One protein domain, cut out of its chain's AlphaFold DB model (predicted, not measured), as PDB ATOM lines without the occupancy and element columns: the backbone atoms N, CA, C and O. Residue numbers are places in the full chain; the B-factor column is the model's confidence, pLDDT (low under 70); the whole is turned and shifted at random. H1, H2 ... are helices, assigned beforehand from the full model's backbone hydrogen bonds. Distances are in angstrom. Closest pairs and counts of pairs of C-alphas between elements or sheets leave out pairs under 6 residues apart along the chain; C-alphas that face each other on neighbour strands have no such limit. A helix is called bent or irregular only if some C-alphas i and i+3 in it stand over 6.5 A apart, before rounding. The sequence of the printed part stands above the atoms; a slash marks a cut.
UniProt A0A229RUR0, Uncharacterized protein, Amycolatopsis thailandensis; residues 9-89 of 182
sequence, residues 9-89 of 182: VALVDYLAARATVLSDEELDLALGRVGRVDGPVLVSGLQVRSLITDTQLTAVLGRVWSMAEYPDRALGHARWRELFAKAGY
ATOM      1  N   VAL A   9     180.542 225.471 256.995       92.50
ATOM      2  CA  VAL A   9     181.553 226.474 256.626       92.50
ATOM      3  C   VAL A   9     182.919 226.051 257.157       92.50
ATOM      4  O   VAL A   9     183.871 225.951 256.385       92.50
ATOM      5  N   ALA A  10     182.998 225.695 258.440       93.12
ATOM      6  CA  ALA A  10     184.224 225.210 259.061       93.12
ATOM      7  C   ALA A  10     184.753 223.940 258.379       93.12
ATOM      8  O   ALA A  10     185.965 223.787 258.211       93.12
ATOM      9  N   LEU A  11     183.863 223.031 257.959       93.88
ATOM     10  CA  LEU A  11     184.266 221.837 257.219       93.88
ATOM     11  C   LEU A  11     184.831 222.187 255.835       93.88
ATOM     12  O   LEU A  11     185.877 221.651 255.467       93.88
ATOM     13  N   VAL A  12     184.187 223.084 255.080       94.50
ATOM     14  CA  VAL A  12     184.694 223.539 253.773       94.50
ATOM     15  C   VAL A  12     186.056 224.212 253.921       94.50
ATOM     16  O   VAL A  12     186.965 223.887 253.158       94.50
ATOM     17  N   ASP A  13     186.233 225.092 254.906       94.50
ATOM     18  CA  ASP A  13     187.501 225.793 255.131       94.50
ATOM     19  C   ASP A  13     188.622 224.827 255.533       94.50
ATOM     20  O   ASP A  13     189.735 224.907 255.007       94.50
ATOM     21  N   TYR A  14     188.320 223.851 256.397       93.62
ATOM     22  CA  TYR A  14     189.262 222.790 256.746       93.62
ATOM     23  C   TYR A  14     189.694 221.979 255.515       93.62
ATOM     24  O   TYR A  14     190.880 221.697 255.331       93.62
ATOM     25  N   LEU A  15     188.741 221.597 254.660       94.44
ATOM     26  CA  LEU A  15     189.024 220.839 253.443       94.44
ATOM     27  C   LEU A  15     189.806 221.675 252.423       94.44
ATOM     28  O   LEU A  15     190.748 221.170 251.815       94.44
ATOM     29  N   ALA A  16     189.480 222.960 252.286       93.25
ATOM     30  CA  ALA A  16     190.186 223.887 251.409       93.25
ATOM     31  C   ALA A  16     191.643 224.098 251.837       93.25
ATOM     32  O   ALA A  16     192.524 224.143 250.981       93.25
ATOM     33  N   ALA A  17     191.918 224.148 253.143       93.69
ATOM     34  CA  ALA A  17     193.276 224.278 253.671       93.69
ATOM     35  C   ALA A  17     194.188 223.093 253.301       93.69
ATOM     36  O   ALA A  17     195.408 223.243 253.270       93.69
ATOM     37  N   ARG A  18     193.615 221.922 252.985       92.75
ATOM     38  CA  ARG A  18     194.374 220.767 252.486       92.75
ATOM     39  C   ARG A  18     194.816 220.928 251.030       92.75
ATOM     40  O   ARG A  18     195.744 220.240 250.625       92.75
ATOM     41  N   ALA A  19     194.163 221.807 250.262       87.81
ATOM     42  CA  ALA A  19     194.451 222.097 248.854       87.81
ATOM     43  C   ALA A  19     194.493 220.855 247.935       87.81
ATOM     44  O   ALA A  19     195.248 220.807 246.965       87.81
ATOM     45  N   THR A  20     193.667 219.848 248.229       93.12
ATOM     46  CA  THR A  20     193.566 218.606 247.451       93.12
ATOM     47  C   THR A  20     192.120 218.317 247.086       93.12
ATOM     48  O   THR A  20     191.242 218.440 247.942       93.12
ATOM     49  N   VAL A  21     191.891 217.861 245.854       96.75
ATOM     50  CA  VAL A  21     190.605 217.278 245.447       96.75
ATOM     51  C   VAL A  21     190.296 216.081 246.346       96.75
ATOM     52  O   VAL A  21     191.181 215.274 246.635       96.75
ATOM     53  N   LEU A  22     189.054 215.997 246.812       97.31
ATOM     54  CA  LEU A  22     188.579 214.925 247.678       97.31
ATOM     55  C   LEU A  22     188.476 213.613 246.903       97.31
ATOM     56  O   LEU A  22     188.105 213.605 245.727       97.31
ATOM     57  N   SER A  23     188.728 212.494 247.578       97.44
ATOM     58  CA  SER A  23     188.263 211.200 247.070       97.44
ATOM     59  C   SER A  23     186.738 211.079 247.200       97.44
ATOM     60  O   SER A  23     186.105 211.810 247.967       97.44
ATOM     61  N   ASP A  24     186.145 210.117 246.493       97.44
ATOM     62  CA  ASP A  24     184.703 209.840 246.586       97.44
ATOM     63  C   ASP A  24     184.287 209.465 248.017       97.44
ATOM     64  O   ASP A  24     183.268 209.934 248.518       97.44
ATOM     65  N   GLU A  25     185.128 208.698 248.718       96.81
ATOM     66  CA  GLU A  25     184.910 208.327 250.120       96.81
ATOM     67  C   GLU A  25     184.936 209.550 251.051       96.81
ATOM     68  O   GLU A  25     184.106 209.671 251.954       96.81
ATOM     69  N   GLU A  26     185.864 210.489 250.835       96.75
ATOM     70  CA  GLU A  26     185.924 211.717 251.630       96.75
ATOM     71  C   GLU A  26     184.717 212.621 251.376       96.75
ATOM     72  O   GLU A  26     184.202 213.228 252.320       96.75
ATOM     73  N   LEU A  27     184.252 212.692 250.126       97.62
ATOM     74  CA  LEU A  27     183.053 213.431 249.752       97.62
ATOM     75  C   LEU A  27     181.799 212.834 250.402       97.62
ATOM     76  O   LEU A  27     181.028 213.570 251.025       97.62
ATOM     77  N   ASP A  28     181.607 211.517 250.320       96.62
ATOM     78  CA  ASP A  28     180.471 210.840 250.953       96.62
ATOM     79  C   ASP A  28     180.502 210.989 252.481       96.62
ATOM     80  O   ASP A  28     179.473 211.281 253.100       96.62
ATOM     81  N   LEU A  29     181.682 210.878 253.105       95.62
ATOM     82  CA  LEU A  29     181.835 211.098 254.543       95.62
ATOM     83  C   LEU A  29     181.511 212.548 254.935       95.62
ATOM     84  O   LEU A  29     180.858 212.775 255.957       95.62
ATOM     85  N   ALA A  30     181.942 213.534 254.144       96.19
ATOM     86  CA  ALA A  30     181.630 214.940 254.383       96.19
ATOM     87  C   ALA A  30     180.118 215.212 254.271       96.19
ATOM     88  O   ALA A  30     179.545 215.830 255.171       96.19
ATOM     89  N   LEU A  31     179.455 214.683 253.234       96.38
ATOM     90  CA  LEU A  31     178.002 214.792 253.051       96.38
ATOM     91  C   LEU A  31     177.223 214.124 254.190       96.38
ATOM     92  O   LEU A  31     176.236 214.677 254.675       96.38
ATOM     93  N   GLY A  32     177.683 212.962 254.658       94.38
ATOM     94  CA  GLY A  32     177.087 212.272 255.798       94.38
ATOM     95  C   GLY A  32     177.155 213.076 257.101       94.38
ATOM     96  O   GLY A  32     176.240 212.990 257.917       94.38
ATOM     97  N   ARG A  33     178.207 213.882 257.293       92.81
ATOM     98  CA  ARG A  33     178.436 214.662 258.524       92.81
ATOM     99  C   ARG A  33     177.620 215.939 258.613       92.81
ATOM    100  O   ARG A  33     177.095 216.230 259.682       92.81
ATOM    101  N   VAL A  34     177.524 216.686 257.515       93.44
ATOM    102  CA  VAL A  34     176.702 217.910 257.465       93.44
ATOM    103  C   VAL A  34     175.209 217.574 257.374       93.44
ATOM    104  O   VAL A  34     174.347 218.371 257.726       93.44
ATOM    105  N   GLY A  35     174.886 216.358 256.930       93.06
ATOM    106  CA  GLY A  35     173.516 215.897 256.808       93.06
ATOM    107  C   GLY A  35     172.775 216.526 255.628       93.06
ATOM    108  O   GLY A  35     173.323 217.210 254.766       93.06
ATOM    109  N   ARG A  36     171.473 216.238 255.556       93.12
ATOM    110  CA  ARG A  36     170.656 216.492 254.358       93.12
ATOM    111  C   ARG A  36     170.338 217.968 254.115       93.12
ATOM    112  O   ARG A  36     170.086 218.343 252.977       93.12
ATOM    113  N   VAL A  37     170.312 218.779 255.173       92.25
ATOM    114  CA  VAL A  37     169.957 220.206 255.092       92.25
ATOM    115  C   VAL A  37     171.124 221.025 254.545       92.25
ATOM    116  O   VAL A  37     170.918 221.841 253.650       92.25
ATOM    117  N   ASP A  38     172.341 220.749 255.019       95.12
ATOM    118  CA  ASP A  38     173.545 221.506 254.660       95.12
ATOM    119  C   ASP A  38     174.324 220.904 253.479       95.12
ATOM    120  O   ASP A  38     175.242 221.532 252.948       95.12
ATOM    121  N   GLY A  39     173.931 219.716 253.004       96.62
ATOM    122  CA  GLY A  39     174.496 219.074 251.814       96.62
ATOM    123  C   GLY A  39     174.609 219.996 250.586       96.62
ATOM    124  O   GLY A  39     175.682 220.036 249.980       96.62
ATOM    125  N   PRO A  40     173.574 220.783 250.221       97.81
ATOM    126  CA  PRO A  40     173.673 221.749 249.126       97.81
ATOM    127  C   PRO A  40     174.778 222.793 249.329       97.81
ATOM    128  O   PRO A  40     175.565 223.054 248.416       97.81
ATOM    129  N   VAL A  41     174.874 223.369 250.531       97.00
ATOM    130  CA  VAL A  41     175.880 224.392 250.860       97.00
ATOM    131  C   VAL A  41     177.285 223.796 250.782       97.00
ATOM    132  O   VAL A  41     178.171 224.411 250.186       97.00
ATOM    133  N   LEU A  42     177.466 222.570 251.288       97.75
ATOM    134  CA  LEU A  42     178.726 221.834 251.200       97.75
ATOM    135  C   LEU A  42     179.151 221.644 249.739       97.75
ATOM    136  O   LEU A  42     180.236 222.079 249.363       97.75
ATOM    137  N   VAL A  43     178.296 221.049 248.897       98.19
ATOM    138  CA  VAL A  43     178.615 220.797 247.478       98.19
ATOM    139  C   VAL A  43     178.943 222.096 246.746       98.19
ATOM    140  O   VAL A  43     179.928 222.157 246.010       98.19
ATOM    141  N   SER A  44     178.166 223.156 246.982       98.31
ATOM    142  CA  SER A  44     178.423 224.467 246.388       98.31
ATOM    143  C   SER A  44     179.799 225.014 246.786       98.31
ATOM    144  O   SER A  44     180.546 225.456 245.910       98.31
ATOM    145  N   GLY A  45     180.154 224.954 248.074       97.69
ATOM    146  CA  GLY A  45     181.440 225.423 248.591       97.69
ATOM    147  C   GLY A  45     182.624 224.626 248.046       97.69
ATOM    148  O   GLY A  45     183.594 225.214 247.564       97.69
ATOM    149  N   LEU A  46     182.517 223.295 248.039       98.06
ATOM    150  CA  LEU A  46     183.534 222.406 247.472       98.06
ATOM    151  C   LEU A  46     183.736 222.664 245.973       98.06
ATOM    152  O   LEU A  46     184.875 222.741 245.517       98.06
ATOM    153  N   GLN A  47     182.651 222.869 245.219       98.12
ATOM    154  CA  GLN A  47     182.712 223.183 243.791       98.12
ATOM    155  C   GLN A  47     183.411 224.532 243.547       98.12
ATOM    156  O   GLN A  47     184.283 224.614 242.685       98.12
ATOM    157  N   VAL A  48     183.074 225.593 244.294       97.31
ATOM    158  CA  VAL A  48     183.723 226.918 244.143       97.31
ATOM    159  C   VAL A  48     185.224 226.849 244.421       97.31
ATOM    160  O   VAL A  48     186.001 227.571 243.799       97.31
ATOM    161  N   ARG A  49     185.639 225.995 245.359       96.88
ATOM    162  CA  ARG A  49     187.043 225.803 245.745       96.88
ATOM    163  C   ARG A  49     187.768 224.747 244.901       96.88
ATOM    164  O   ARG A  49     188.919 224.450 245.197       96.88
ATOM    165  N   SER A  50     187.115 224.184 243.879       97.25
ATOM    166  CA  SER A  50     187.651 223.105 243.036       97.25
ATOM    167  C   SER A  50     188.133 221.884 243.837       97.25
ATOM    168  O   SER A  50     189.121 221.248 243.480       97.25
ATOM    169  N   LEU A  51     187.444 221.561 244.936       98.06
ATOM    170  CA  LEU A  51     187.752 220.415 245.805       98.06
ATOM    171  C   LEU A  51     187.015 219.137 245.394       98.06
ATOM    172  O   LEU A  51     187.258 218.078 245.966       98.06
ATOM    173  N   ILE A  52     186.125 219.237 244.412       98.44
ATOM    174  CA  ILE A  52     185.452 218.113 243.762       98.44
ATOM    175  C   ILE A  52     185.526 218.300 242.249       98.44
ATOM    176  O   ILE A  52     185.560 219.428 241.752       98.44
ATOM    177  N   THR A  53     185.555 217.186 241.530       98.12
ATOM    178  CA  THR A  53     185.506 217.149 240.064       98.12
ATOM    179  C   THR A  53     184.076 217.283 239.544       98.12
ATOM    180  O   THR A  53     183.115 217.061 240.284       98.12
ATOM    181  N   ASP A  54     183.920 217.578 238.251       98.00
ATOM    182  CA  ASP A  54     182.601 217.575 237.609       98.00
ATOM    183  C   ASP A  54     181.964 216.177 237.656       98.00
ATOM    184  O   ASP A  54     180.784 216.068 237.955       98.00
ATOM    185  N   THR A  55     182.744 215.097 237.506       98.12
ATOM    186  CA  THR A  55     182.256 213.713 237.658       98.12
ATOM    187  C   THR A  55     181.678 213.450 239.050       98.12
ATOM    188  O   THR A  55     180.605 212.860 239.183       98.12
ATOM    189  N   GLN A  56     182.365 213.905 240.100       98.50
ATOM    190  CA  GLN A  56     181.869 213.798 241.475       98.50
ATOM    191  C   GLN A  56     180.614 214.641 241.684       98.50
ATOM    192  O   GLN A  56     179.674 214.200 242.344       98.50
ATOM    193  N   LEU A  57     180.573 215.837 241.090       98.44
ATOM    194  CA  LEU A  57     179.391 216.684 241.108       98.44
ATOM    195  C   LEU A  57     178.200 215.965 240.454       98.44
ATOM    196  O   LEU A  57     177.151 215.861 241.087       98.44
ATOM    197  N   THR A  58     178.372 215.390 239.259       98.50
ATOM    198  CA  THR A  58     177.359 214.571 238.571       98.50
ATOM    199  C   THR A  58     176.858 213.425 239.446       98.50
ATOM    200  O   THR A  58     175.651 213.185 239.515       98.50
ATOM    201  N   ALA A  59     177.765 212.757 240.162       98.12
ATOM    202  CA  ALA A  59     177.431 211.611 240.997       98.12
ATOM    203  C   ALA A  59     176.541 211.948 242.200       98.12
ATOM    204  O   ALA A  59     175.715 211.131 242.611       98.12
ATOM    205  N   VAL A  60     176.685 213.145 242.775       97.88
ATOM    206  CA  VAL A  60     176.024 213.481 244.045       97.88
ATOM    207  C   VAL A  60     174.897 214.503 243.925       97.88
ATOM    208  O   VAL A  60     174.024 214.523 244.794       97.88
ATOM    209  N   LEU A  61     174.884 215.347 242.888       97.81
ATOM    210  CA  LEU A  61     174.052 216.554 242.861       97.81
ATOM    211  C   LEU A  61     172.548 216.248 242.885       97.81
ATOM    212  O   LEU A  61     171.824 216.851 243.677       97.81
ATOM    213  N   GLY A  62     172.097 215.272 242.088       96.88
ATOM    214  CA  GLY A  62     170.695 214.836 242.068       96.88
ATOM    215  C   GLY A  62     170.225 214.348 243.439       96.88
ATOM    216  O   GLY A  62     169.217 214.826 243.954       96.88
ATOM    217  N   ARG A  63     171.012 213.483 244.092       95.38
ATOM    218  CA  ARG A  63     170.739 212.980 245.448       95.38
ATOM    219  C   ARG A  63     170.725 214.105 246.487       95.38
ATOM    220  O   ARG A  63     169.871 214.115 247.369       95.38
ATOM    221  N   VAL A  64     171.678 215.035 246.416       96.75
ATOM    222  CA  VAL A  64     171.782 216.165 247.354       96.75
ATOM    223  C   VAL A  64     170.571 217.087 247.244       96.75
ATOM    224  O   VAL A  64     170.037 217.493 248.274       96.75
ATOM    225  N   TRP A  65     170.090 217.348 246.026       96.44
ATOM    226  CA  TRP A  65     168.830 218.054 245.801       96.44
ATOM    227  C   TRP A  65     167.645 217.320 246.446       96.44
ATOM    228  O   TRP A  65     166.966 217.894 247.297       96.44
ATOM    229  N   SER A  66     167.426 216.042 246.114       94.00
ATOM    230  CA  SER A  66     166.251 215.275 246.570       94.00
ATOM    231  C   SER A  66     166.217 215.016 248.076       94.00
ATOM    232  O   SER A  66     165.167 214.709 248.652       94.00
ATOM    233  N   MET A  67     167.373 215.056 248.741       91.69
ATOM    234  CA  MET A  67     167.452 214.898 250.192       91.69
ATOM    235  C   MET A  67     167.191 216.198 250.952       91.69
ATOM    236  O   MET A  67     166.785 216.122 252.116       91.69
ATOM    237  N   ALA A  68     167.416 217.359 250.335       92.25
ATOM    238  CA  ALA A  68     167.184 218.643 250.975       92.25
ATOM    239  C   ALA A  68     165.680 218.858 251.205       92.25
ATOM    240  O   ALA A  68     164.862 218.697 250.304       92.25
ATOM    241  N   GLU A  69     165.290 219.249 252.420       84.56
ATOM    242  CA  GLU A  69     163.872 219.481 252.734       84.56
ATOM    243  C   GLU A  69     163.304 220.695 251.969       84.56
ATOM    244  O   GLU A  69     162.143 220.699 251.553       84.56
ATOM    245  N   TYR A  70     164.149 221.710 251.756       86.88
ATOM    246  CA  TYR A  70     163.856 222.925 250.995       86.88
ATOM    247  C   TYR A  70     165.102 223.335 250.181       86.88
ATOM    248  O   TYR A  70     165.825 224.239 250.606       86.88
ATOM    249  N   PRO A  71     165.390 222.684 249.037       90.12
ATOM    250  CA  PRO A  71     166.618 222.928 248.268       90.12
ATOM    251  C   PRO A  71     166.788 224.400 247.867       90.12
ATOM    252  O   PRO A  71     167.893 224.936 247.942       90.12
ATOM    253  N   ASP A  72     165.685 225.084 247.556       87.31
ATOM    254  CA  ASP A  72     165.670 226.504 247.175       87.31
ATOM    255  C   ASP A  72     165.974 227.467 248.335       87.31
ATOM    256  O   ASP A  72     166.298 228.633 248.115       87.31
ATOM    257  N   ARG A  73     165.851 227.006 249.590       88.12
ATOM    258  CA  ARG A  73     166.282 227.783 250.764       88.12
ATOM    259  C   ARG A  73     167.776 227.636 251.019       88.12
ATOM    260  O   ARG A  73     168.383 228.564 251.538       88.12
ATOM    261  N   ALA A  74     168.340 226.474 250.691       92.06
ATOM    262  CA  ALA A  74     169.756 226.199 250.892       92.06
ATOM    263  C   ALA A  74     170.618 226.906 249.835       92.06
ATOM    264  O   ALA A  74     171.652 227.476 250.167       92.06
ATOM    265  N   LEU A  75     170.177 226.907 248.573       95.19
ATOM    266  CA  LEU A  75     170.801 227.652 247.478       95.19
ATOM    267  C   LEU A  75     169.719 228.261 246.579       95.19
ATOM    268  O   LEU A  75     168.698 227.633 246.314       95.19
ATOM    269  N   GLY A  76     169.963 229.464 246.055       94.88
ATOM    270  CA  GLY A  76     169.065 230.078 245.073       94.88
ATOM    271  C   GLY A  76     169.120 229.385 243.705       94.88
ATOM    272  O   GLY A  76     170.142 228.802 243.335       94.88
ATOM    273  N   HIS A  77     168.051 229.510 242.909       94.88
ATOM    274  CA  HIS A  77     167.933 228.873 241.584       94.88
ATOM    275  C   HIS A  77     169.106 229.157 240.651       94.88
ATOM    276  O   HIS A  77     169.563 228.243 239.977       94.88
ATOM    277  N   ALA A  78     169.634 230.385 240.627       96.38
ATOM    278  CA  ALA A  78     170.793 230.718 239.794       96.38
ATOM    279  C   ALA A  78     171.993 229.806 240.095       96.38
ATOM    280  O   ALA A  78     172.597 229.250 239.180       96.38
ATOM    281  N   ARG A  79     172.267 229.562 241.382       97.81
ATOM    282  CA  ARG A  79     173.362 228.688 241.796       97.81
ATOM    283  C   ARG A  79     173.080 227.225 241.470       97.81
ATOM    284  O   ARG A  79     173.982 226.517 241.035       97.81
ATOM    285  N   TRP A  80     171.839 226.774 241.632       98.06
ATOM    286  CA  TRP A  80     171.452 225.428 241.208       98.06
ATOM    287  C   TRP A  80     171.626 225.221 239.702       98.06
ATOM    288  O   TRP A  80     172.205 224.208 239.311       98.06
ATOM    289  N   ARG A  81     171.220 226.185 238.861       97.75
ATOM    290  CA  ARG A  81     171.445 226.126 237.404       97.75
ATOM    291  C   ARG A  81     172.919 225.959 237.075       97.75
ATOM    292  O   ARG A  81     173.257 225.103 236.270       97.75
ATOM    293  N   GLU A  82     173.792 226.740 237.707       98.25
ATOM    294  CA  GLU A  82     175.239 226.627 237.500       98.25
ATOM    295  C   GLU A  82     175.768 225.235 237.859       98.25
ATOM    296  O   GLU A  82     176.552 224.661 237.104       98.25
ATOM    297  N   LEU A  83     175.343 224.683 239.002       98.56
ATOM    298  CA  LEU A  83     175.773 223.357 239.444       98.56
ATOM    299  C   LEU A  83     175.293 222.263 238.481       98.56
ATOM    300  O   LEU A  83     176.101 221.437 238.064       98.56
ATOM    301  N   PHE A  84     174.020 222.279 238.078       98.38
ATOM    302  CA  PHE A  84     173.483 221.298 237.131       98.38
ATOM    303  C   PHE A  84     174.059 221.461 235.719       98.38
ATOM    304  O   PHE A  84     174.303 220.468 235.042       98.38
ATOM    305  N   ALA A  85     174.347 222.689 235.280       98.00
ATOM    306  CA  ALA A  85     175.009 222.928 234.001       98.00
ATOM    307  C   ALA A  85     176.417 222.315 233.964       98.00
ATOM    308  O   ALA A  85     176.800 221.747 232.944       98.00
ATOM    309  N   LYS A  86     177.168 222.385 235.074       97.88
ATOM    310  CA  LYS A  86     178.485 221.736 235.198       97.88
ATOM    311  C   LYS A  86     178.394 220.219 235.324       97.88
ATOM    312  O   LYS A  86     179.175 219.513 234.701       97.88
ATOM    313  N   ALA A  87     177.439 219.726 236.109       98.06
ATOM    314  CA  ALA A  87     177.214 218.296 236.294       98.06
ATOM    315  C   ALA A  87     176.748 217.593 235.007       98.06
ATOM    316  O   ALA A  87     176.966 216.393 234.841       98.06
ATOM    317  N   GLY A  88     176.071 218.322 234.117       98.12
ATOM    318  CA  GLY A  88     175.308 217.717 233.036       98.12
ATOM    319  C   GLY A  88     174.069 216.981 233.555       98.12
ATOM    320  O   GLY A  88     173.733 217.034 234.738       98.12
ATOM    321  N   TYR A  89     173.366 216.303 232.648       98.31
ATOM    322  CA  TYR A  89     172.222 215.473 233.021       98.31
ATOM    323  C   TYR A  89     172.693 214.118 233.556       98.31
ATOM    324  O   TYR A  89     173.597 213.493 232.999       98.31
TER     325      TYR A  89
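What this domain is: This is residues 9 to 89 of the 182 residues of an uncharacterized protein of Amycolatopsis thailandensis (UniProt A0A229RUR0). Two uneven layers of helices make this domain: H2a and H3 form one, while H1, H2b, H5 and the short H4 form the other, with H2b in the middle. The long helix H2 bends sharply between its arms H2a and H2b; H1 packs on H2b towards one end of the longest axis, H4 packs on the first part of H2b towards the other, and H3 folds back along H2b as a helical hairpin, with H5 crossing H3. The layers are loosely formed, for H2a comes close to H3 with a single pair of C-alphas within 8 A. The printed part has 81 residues with five named helices, H1 to H5 in chain order, and no named strand, and its class is all helix. It is compact and rounded, with a radius of gyration of the C-alphas of 11.5 A and spans of 30, 23 and 19 A.

Where its parts are: Find C-alpha 9 at (181.553, 226.474, 256.626), where H1 begins; it runs through residues 9 to 17 and is 12.3 A long from first to last C-alpha. Next look at H2, residues 24 to 48, assigned as one helix by its hydrogen bonds but bent: C-alphas 33 and 36 are 9.0 A apart. Its arm H2a holds residues 24 to 33 and is 14.3 A long, and its arm H2b holds residues 36 to 48 and is 19.6 A long. H2b is itself irregular, with C-alphas 37 and 40 at 7.2 A. H3, residues 54 to 67, starts at C-alpha 54 at (182.601, 217.575, 237.609) and is 19.9 A long; it is irregular too, with C-alphas 59 and 62 at 7.5 A. H4 takes residues 71 to 74 and is 5.2 A long. H5, residues 77 to 87, is 15.0 A long and ends at C-alpha 87 at (177.214, 218.296, 236.294).

How they stand to each other: Start at H2, the hub, which touches H1, H3 and H4. Its arms run opposite ways at a steep tilt of 44 degrees, and their closest C-alphas, those of Leu 31 and Gly 39, are 5.7 A apart. H1 touches residues 42 to 46 of H2b, closest at the C-alphas of Val 12 and Gly 45, 6.4 A apart; they run the same way at a shallow tilt of 33 degrees, only just short of steep. H2b and H3 touch as a hairpin, opposite ways at a shallow tilt of 24 degrees, with the C-alphas of Arg 36 and Met 67 closest at 5.5 A. H4 touches residues 37 to 41 of H2b, closest at the C-alphas of Pro 40 and Ala 74, 6.2 A apart. H5 touches H3 at a steep tilt of 43 degrees, opposite ways, and the C-alphas of Thr 58 and Ala 87 come closest at 4.4 A. H2a and H3 are close but not clearly touching, with the C-alphas of Asp 24 and Gln 56 closest at 7.1 A. H1 is apart from H3, H4 and H5. In the backbone, every O i to N i+4 pair is within hydrogen-bond range in H1, H2a and H5, against 7 of 9 in H2b and 8 of 10 in H3, while H4 is too short for such a pair.

The domain as a whole: Look for the two C-alphas farthest apart at Ala 19 and Glu 69, 30.9 A from each other. The printed part has no cut. The links from H2 to H3, H3 to H4 and H4 to H5 are tight, the link from H1 to H2 is short, and no link is long. The mean pLDDT of the printed part is 95.6, and no printed residue is under 70.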